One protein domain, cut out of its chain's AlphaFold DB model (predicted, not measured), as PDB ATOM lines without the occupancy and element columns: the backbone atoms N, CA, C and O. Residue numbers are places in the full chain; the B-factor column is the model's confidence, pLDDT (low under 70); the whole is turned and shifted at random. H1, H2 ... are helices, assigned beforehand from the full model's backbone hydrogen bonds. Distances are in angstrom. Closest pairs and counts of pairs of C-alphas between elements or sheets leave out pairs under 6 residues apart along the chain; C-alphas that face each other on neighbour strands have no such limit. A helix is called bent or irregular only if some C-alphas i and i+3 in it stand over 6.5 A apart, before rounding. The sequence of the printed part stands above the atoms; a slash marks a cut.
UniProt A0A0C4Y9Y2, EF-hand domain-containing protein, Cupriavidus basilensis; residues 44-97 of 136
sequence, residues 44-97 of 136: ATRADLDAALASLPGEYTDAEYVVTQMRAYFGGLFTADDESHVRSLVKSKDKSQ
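AT A GLANCE: This is residues 44 to 97 of the 136 residues of the protein "EF-hand domain-containing protein" of Cupriavidus basilensis (UniProt A0A0C4Y9Y2). Three helices lie roughly side by side as a small up-and-down bundle, their centres making a triangle, with H2 running against H1 and H3 and few contacts between H1 and the other two. A tail, residues 91 to 97, leads away from the helices and adds to the length. The printed part has 54 residues with three named helices, in the order H1, H2, H3, and no named strand; the class is all helix. It is compact, with a radius of gyration of the C-alphas of 10.9 A and spans of 36 by 17 by 16 A.

HOW THE PARTS SIT: Start with H2, residues 63 to 77, the longest helix. It is irregular, with C-alphas 73 and 76 lying 9.3 A apart. H3, residues 80 to 89, follows over a tight link and makes a helical hairpin with it. They touch through residues 63 to 67 of H2 alone, the closest C-alphas being those of Ala 63 and Arg 87, 5.3 A apart. They run opposite ways at a shallow tilt of 33 degrees, only just short of steep. H1, residues 46 to 54, forms another helical hairpin with H2, opposite ways at a shallow tilt of 13 degrees. H1 and H2 only just touch, with 3 pairs of C-alphas within 8 A, through residues 74 to 77 of H2 alone; the closest C-alphas are those of Arg 46 and Leu 77, 6.8 A apart. H1 and H3 are close but not clearly touching, with the C-alphas of Leu 53 and Val 86 closest at 6.9 A. In H1 and H3 every O i to N i+4 pair is within hydrogen-bond range; in H2, 9 of 11 are.

IN THESE COORDINATES: Find C-alpha 63 at (-0.887, -36.263, 20.244); from there H2 runs 18.1 A to C-alpha 77. H1 begins at C-alpha 46, (-20.628, -40.041, 18.553), and is 12.2 A long. H3 is 14.3 A long and ends at C-alpha 89, (-2.900, -42.749, 15.401).

THE WHOLE: Look at Thr 45 and Gln 97 for the two C-alphas farthest apart, 37.2 A. The printed part has no cut, and neither link is long. Mean pLDDT of the printed part is 79.4; residues 57 to 61 and 91 to 97 are under 70.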
ATOM      1  N   ALA A  44     -22.068 -32.207  19.943       79.69
ATOM      2  CA  ALA A  44     -21.233 -33.127  19.193       79.69
ATOM      3  C   ALA A  44     -21.755 -34.554  19.400       79.69
ATOM      4  O   ALA A  44     -22.072 -34.954  20.522       79.69
ATOM      5  N   THR A  45     -21.901 -35.313  18.323       85.31
ATOM      6  CA  THR A  45     -22.424 -36.676  18.380       85.31
ATOM      7  C   THR A  45     -21.289 -37.692  18.370       85.31
ATOM      8  O   THR A  45     -20.138 -37.383  18.059       85.31
ATOM      9  N   ARG A  46     -21.608 -38.954  18.684       85.06
ATOM     10  CA  ARG A  46     -20.628 -40.041  18.553       85.06
ATOM     11  C   ARG A  46     -20.152 -40.204  17.105       85.06
ATOM     12  O   ARG A  46     -18.975 -40.460  16.894       85.06
ATOM     13  N   ALA A  47     -21.035 -39.980  16.131       85.06
ATOM     14  CA  ALA A  47     -20.679 -40.022  14.717       85.06
ATOM     15  C   ALA A  47     -19.664 -38.928  14.347       85.06
ATOM     16  O   ALA A  47     -18.737 -39.197  13.586       85.06
ATOM     17  N   ASP A  48     -19.794 -37.730  14.927       85.56
ATOM     18  CA  ASP A  48     -18.831 -36.640  14.723       85.56
ATOM     19  C   ASP A  48     -17.463 -36.980  15.328       85.56
ATOM     20  O   ASP A  48     -16.428 -36.692  14.727       85.56
ATOM     21  N   LEU A  49     -17.447 -37.638  16.495       89.25
ATOM     22  CA  LEU A  49     -16.212 -38.122  17.112       89.25
ATOM     23  C   LEU A  49     -15.537 -39.189  16.245       89.25
ATOM     24  O   LEU A  49     -14.344 -39.081  15.971       89.25
ATOM     25  N   ASP A  50     -16.286 -40.187  15.778       87.62
ATOM     26  CA  ASP A  50     -15.735 -41.251  14.934       87.62
ATOM     27  C   ASP A  50     -15.220 -40.688  13.593       87.62
ATOM     28  O   ASP A  50     -14.156 -41.091  13.119       87.62
ATOM     29  N   ALA A  51     -15.911 -39.700  13.009       87.19
ATOM     30  CA  ALA A  51     -15.445 -38.987  11.818       87.19
ATOM     31  C   ALA A  51     -14.153 -38.192  12.082       87.19
ATOM     32  O   ALA A  51     -13.223 -38.237  11.275       87.19
ATOM     33  N   ALA A  52     -14.059 -37.509  13.227       86.25
ATOM     34  CA  ALA A  52     -12.858 -36.781  13.623       86.25
ATOM     35  C   ALA A  52     -11.665 -37.721  13.863       86.25
ATOM     36  O   ALA A  52     -10.556 -37.424  13.420       86.25
ATOM     37  N   LEU A  53     -11.887 -38.876  14.504       86.50
ATOM     38  CA  LEU A  53     -10.868 -39.913  14.694       86.50
ATOM     39  C   LEU A  53     -10.396 -40.494  13.354       86.50
ATOM     40  O   LEU A  53      -9.194 -40.649  13.149       86.50
ATOM     41  N   ALA A  54     -11.319 -40.758  12.423       87.44
ATOM     42  CA  ALA A  54     -11.002 -41.259  11.085       87.44
ATOM     43  C   ALA A  54     -10.217 -40.250  10.225       87.44
ATOM     44  O   ALA A  54      -9.540 -40.651   9.280       87.44
ATOM     45  N   SER A  55     -10.293 -38.955  10.549       82.94
ATOM     46  CA  SER A  55      -9.542 -37.902   9.857       82.94
ATOM     47  C   SER A  55      -8.104 -37.726  10.375       82.94
ATOM     48  O   SER A  55      -7.355 -36.912   9.823       82.94
ATOM     49  N   LEU A  56      -7.689 -38.447  11.423       82.25
ATOM     50  CA  LEU A  56      -6.303 -38.460  11.899       82.25
ATOM     51  C   LEU A  56      -5.445 -39.379  11.004       82.25
ATOM     52  O   LEU A  56      -5.890 -40.479  10.674       82.25
ATOM     53  N   PRO A  57      -4.213 -38.988  10.617       68.19
ATOM     54  CA  PRO A  57      -3.403 -37.896  11.162       68.19
ATOM     55  C   PRO A  57      -3.438 -36.625  10.280       68.19
ATOM     56  O   PRO A  57      -2.673 -36.501   9.325       68.19
ATOM     57  N   GLY A  58      -4.321 -35.674  10.594       60.72
ATOM     58  CA  GLY A  58      -4.339 -34.321  10.008       60.72
ATOM     59  C   GLY A  58      -3.378 -33.356  10.720       60.72
ATOM     60  O   GLY A  58      -2.775 -33.739  11.718       60.72
ATOM     61  N   GLU A  59      -3.229 -32.125  10.206       55.75
ATOM     62  CA  GLU A  59      -2.249 -31.075  10.583       55.75
ATOM     63  C   GLU A  59      -2.202 -30.663  12.077       55.75
ATOM     64  O   GLU A  59      -2.399 -29.504  12.413       55.75
ATOM     65  N   TYR A  60      -1.882 -31.565  13.007       58.06
ATOM     66  CA  TYR A  60      -1.660 -31.239  14.417       58.06
ATOM     67  C   TYR A  60      -0.575 -32.157  14.989       58.06
ATOM     68  O   TYR A  60      -0.793 -33.313  15.339       58.06
ATOM     69  N   THR A  61       0.643 -31.622  15.036       63.69
ATOM     70  CA  THR A  61       1.923 -32.331  15.198       63.69
ATOM     71  C   THR A  61       2.205 -32.885  16.610       63.69
ATOM     72  O   THR A  61       3.331 -33.283  16.905       63.69
ATOM     73  N   ASP A  62       1.218 -32.950  17.506       76.19
ATOM     74  CA  ASP A  62       1.377 -33.494  18.860       76.19
ATOM     75  C   ASP A  62       0.096 -34.198  19.334       76.19
ATOM     76  O   ASP A  62      -0.995 -33.627  19.298       76.19
ATOM     77  N   ALA A  63       0.236 -35.446  19.790       83.38
ATOM     78  CA  ALA A  63      -0.887 -36.263  20.244       83.38
ATOM     79  C   ALA A  63      -1.618 -35.656  21.451       83.38
ATOM     80  O   ALA A  63      -2.844 -35.721  21.520       83.38
ATOM     81  N   GLU A  64      -0.892 -35.025  22.379       84.62
ATOM     82  CA  GLU A  64      -1.482 -34.404  23.567       84.62
ATOM     83  C   GLU A  64      -2.263 -33.143  23.199       84.62
ATOM     84  O   GLU A  64      -3.308 -32.867  23.792       84.62
ATOM     85  N   TYR A  65      -1.798 -32.398  22.192       84.25
ATOM     86  CA  TYR A  65      -2.559 -31.274  21.653       84.25
ATOM     87  C   TYR A  65      -3.904 -31.743  21.083       84.25
ATOM     88  O   TYR A  65      -4.944 -31.196  21.453       84.25
ATOM     89  N   VAL A  66      -3.904 -32.794  20.253       85.44
ATOM     90  CA  VAL A  66      -5.137 -33.347  19.663       85.44
ATOM     91  C   VAL A  66      -6.079 -33.871  20.746       85.44
ATOM     92  O   VAL A  66      -7.254 -33.515  20.751       85.44
ATOM     93  N   VAL A  67      -5.566 -34.643  21.707       88.75
ATOM     94  CA  VAL A  67      -6.340 -35.142  22.857       88.75
ATOM     95  C   VAL A  67      -6.976 -33.996  23.645       88.75
ATOM     96  O   VAL A  67      -8.153 -34.065  23.998       88.75
ATOM     97  N   THR A  68      -6.229 -32.918  23.897       87.25
ATOM     98  CA  THR A  68      -6.731 -31.752  24.638       87.25
ATOM     99  C   THR A  68      -7.863 -31.056  23.881       87.25
ATOM    100  O   THR A  68      -8.887 -30.733  24.483       87.25
ATOM    101  N   GLN A  69      -7.713 -30.864  22.566       86.38
ATOM    102  CA  GLN A  69      -8.754 -30.264  21.725       86.38
ATOM    103  C   GLN A  69      -9.990 -31.164  21.621       86.38
ATOM    104  O   GLN A  69     -11.108 -30.693  21.820       86.38
ATOM    105  N   MET A  70      -9.805 -32.468  21.392       88.31
ATOM    106  CA  MET A  70     -10.910 -33.427  21.323       88.31
ATOM    107  C   MET A  70     -11.671 -33.505  22.644       88.31
ATOM    108  O   MET A  70     -12.898 -33.465  22.643       88.31
ATOM    109  N   ARG A  71     -10.978 -33.516  23.786       89.56
ATOM    110  CA  ARG A  71     -11.633 -33.472  25.098       89.56
ATOM    111  C   ARG A  71     -12.387 -32.160  25.327       89.56
ATOM    112  O   ARG A  71     -13.454 -32.190  25.931       89.56
ATOM    113  N   ALA A  72     -11.866 -31.024  24.864       86.62
ATOM    114  CA  ALA A  72     -12.556 -29.739  24.981       86.62
ATOM    115  C   ALA A  72     -13.819 -29.669  24.106       86.62
ATOM    116  O   ALA A  72     -14.828 -29.115  24.536       86.62
ATOM    117  N   TYR A  73     -13.766 -30.244  22.902       84.69
ATOM    118  CA  TYR A  73     -14.857 -30.203  21.930       84.69
ATOM    119  C   TYR A  73     -15.940 -31.263  22.197       84.69
ATOM    120  O   TYR A  73     -17.121 -30.941  22.278       84.69
ATOM    121  N   PHE A  74     -15.543 -32.525  22.385       88.06
ATOM    122  CA  PHE A  74     -16.458 -33.654  22.592       88.06
ATOM    123  C   PHE A  74     -16.810 -33.881  24.070       88.06
ATOM    124  O   PHE A  74     -17.774 -34.583  24.383       88.06
ATOM    125  N   GLY A  75     -16.061 -33.292  25.008       86.25
ATOM    126  CA  GLY A  75     -16.361 -33.359  26.438       86.25
ATOM    127  C   GLY A  75     -16.500 -34.795  26.944       86.25
ATOM    128  O   GLY A  75     -15.602 -35.618  26.782       86.25
ATOM    129  N   GLY A  76     -17.650 -35.103  27.550       85.19
ATOM    130  CA  GLY A  76     -17.951 -36.426  28.108       85.19
ATOM    131  C   GLY A  76     -18.134 -37.551  27.080       85.19
ATOM    132  O   GLY A  76     -18.170 -38.711  27.482       85.19
ATOM    133  N   LEU A  77     -18.243 -37.241  25.781       88.44
ATOM    134  CA  LEU A  77     -18.263 -38.256  24.716       88.44
ATOM    135  C   LEU A  77     -16.874 -38.818  24.410       88.44
ATOM    136  O   LEU A  77     -16.778 -39.923  23.881       88.44
ATOM    137  N   PHE A  78     -15.820 -38.062  24.726       92.69
ATOM    138  CA  PHE A  78     -14.441 -38.468  24.499       92.69
ATOM    139  C   PHE A  78     -13.942 -39.314  25.668       92.69
ATOM    140  O   PHE A  78     -13.665 -38.809  26.761       92.69
ATOM    141  N   THR A  79     -13.868 -40.624  25.447       91.88
ATOM    142  CA  THR A  79     -13.510 -41.590  26.485       91.88
ATOM    143  C   THR A  79     -12.000 -41.817  26.565       91.88
ATOM    144  O   THR A  79     -11.232 -41.390  25.705       91.88
ATOM    145  N   ALA A  80     -11.556 -42.530  27.603       89.50
ATOM    146  CA  ALA A  80     -10.155 -42.931  27.730       89.50
ATOM    147  C   ALA A  80      -9.698 -43.880  26.601       89.50
ATOM    148  O   ALA A  80      -8.517 -43.890  26.257       89.50
ATOM    149  N   ASP A  81     -10.620 -44.658  26.025       90.56
ATOM    150  CA  ASP A  81     -10.323 -45.538  24.889       90.56
ATOM    151  C   ASP A  81     -10.039 -44.707  23.628       90.56
ATOM    152  O   ASP A  81      -9.013 -44.896  22.973       90.56
ATOM    153  N   ASP A  82     -10.867 -43.683  23.382       89.31
ATOM    154  CA  ASP A  82     -10.671 -42.722  22.291       89.31
ATOM    155  C   ASP A  82      -9.351 -41.951  22.458       89.31
ATOM    156  O   ASP A  82      -8.598 -41.783  21.501       89.31
ATOM    157  N   GLU A  83      -9.012 -41.545  23.685       90.06
ATOM    158  CA  GLU A  83      -7.728 -40.910  24.010       90.06
ATOM    159  C   GLU A  83      -6.534 -41.806  23.648       90.06
ATOM    160  O   GLU A  83      -5.566 -41.351  23.028       90.06
ATOM    161  N   SER A  84      -6.605 -43.097  23.986       88.56
ATOM    162  CA  SER A  84      -5.574 -44.065  23.606       88.56
ATOM    163  C   SER A  84      -5.510 -44.265  22.089       88.56
ATOM    164  O   SER A  84      -4.419 -44.402  21.529       88.56
ATOM    165  N   HIS A  85      -6.660 -44.253  21.413       87.00
ATOM    166  CA  HIS A  85      -6.746 -44.372  19.962       87.00
ATOM    167  C   HIS A  85      -6.056 -43.193  19.266       87.00
ATOM    168  O   HIS A  85      -5.201 -43.398  18.403       87.00
ATOM    169  N   VAL A  86      -6.329 -41.961  19.710       87.19
ATOM    170  CA  VAL A  86      -5.671 -40.744  19.212       87.19
ATOM    171  C   VAL A  86      -4.162 -40.820  19.399       87.19
ATOM    172  O   VAL A  86      -3.432 -40.571  18.447       87.19
ATOM    173  N   ARG A  87      -3.669 -41.216  20.579       85.25
ATOM    174  CA  ARG A  87      -2.220 -41.359  20.828       85.25
ATOM    175  C   ARG A  87      -1.559 -42.432  19.961       85.25
ATOM    176  O   ARG A  87      -0.371 -42.330  19.662       85.25
ATOM    177  N   SER A  88      -2.307 -43.461  19.565       83.12
ATOM    178  CA  SER A  88      -1.813 -44.502  18.660       83.12
ATOM    179  C   SER A  88      -1.782 -44.042  17.198       83.12
ATOM    180  O   SER A  88      -0.870 -44.422  16.458       83.12
ATOM    181  N   LEU A  89      -2.777 -43.254  16.771       79.88
ATOM    182  CA  LEU A  89      -2.900 -42.749  15.401       79.88
ATOM    183  C   LEU A  89      -2.020 -41.520  15.145       79.88
ATOM    184  O   LEU A  89      -1.355 -41.424  14.112       79.88
ATOM    185  N   VAL A  90      -2.003 -40.584  16.090       79.00
ATOM    186  CA  VAL A  90      -1.235 -39.343  16.034       79.00
ATOM    187  C   VAL A  90       0.121 -39.610  16.648       79.00
ATOM    188  O   VAL A  90       0.315 -39.569  17.859       79.00
ATOM    189  N   LYS A  91       1.094 -39.873  15.789       68.69
ATOM    190  CA  LYS A  91       2.494 -39.855  16.194       68.69
ATOM    191  C   LYS A  91       2.991 -38.434  16.023       68.69
ATOM    192  O   LYS A  91       2.841 -37.860  14.945       68.69
ATOM    193  N   SER A  92       3.596 -37.871  17.066       58.22
ATOM    194  CA  SER A  92       4.388 -36.655  16.906       58.22
ATOM    195  C   SER A  92       5.368 -36.889  15.759       58.22
ATOM    196  O   SER A  92       6.169 -37.822  15.818       58.22
ATOM    197  N   LYS A  93       5.292 -36.068  14.707       51.78
ATOM    198  CA  LYS A  93       6.412 -35.918  13.776       51.78
ATOM    199  C   LYS A  93       7.530 -35.410  14.661       51.78
ATOM    200  O   LYS A  93       7.340 -34.323  15.197       51.78
ATOM    201  N   ASP A  94       8.522 -36.263  14.928       47.97
ATOM    202  CA  ASP A  94       9.611 -36.089  15.888       47.97
ATOM    203  C   ASP A  94       9.552 -34.747  16.607       47.97
ATOM    204  O   ASP A  94       9.790 -33.701  15.994       47.97
ATOM    205  N   LYS A  95       9.250 -34.762  17.912       45.66
ATOM    206  CA  LYS A  95       9.673 -33.657  18.768       45.66
ATOM    207  C   LYS A  95      11.186 -33.555  18.594       45.66
ATOM    208  O   LYS A  95      11.937 -34.153  19.357       45.66
ATOM    209  N   SER A  96      11.627 -32.784  17.604       45.06
ATOM    210  CA  SER A  96      12.929 -32.159  17.583       45.06
ATOM    211  C   SER A  96      12.976 -31.369  18.870       45.06
ATOM    212  O   SER A  96      12.374 -30.302  18.962       45.06
ATOM    213  N   GLN A  97      13.545 -32.019  19.883       48.38
ATOM    214  CA  GLN A  97      14.374 -31.556  20.990       48.38
ATOM    215  C   GLN A  97      14.620 -30.038  21.032       48.38
ATOM    216  O   GLN A  97      15.753 -29.577  21.057       48.38
TER     217      GLN A  97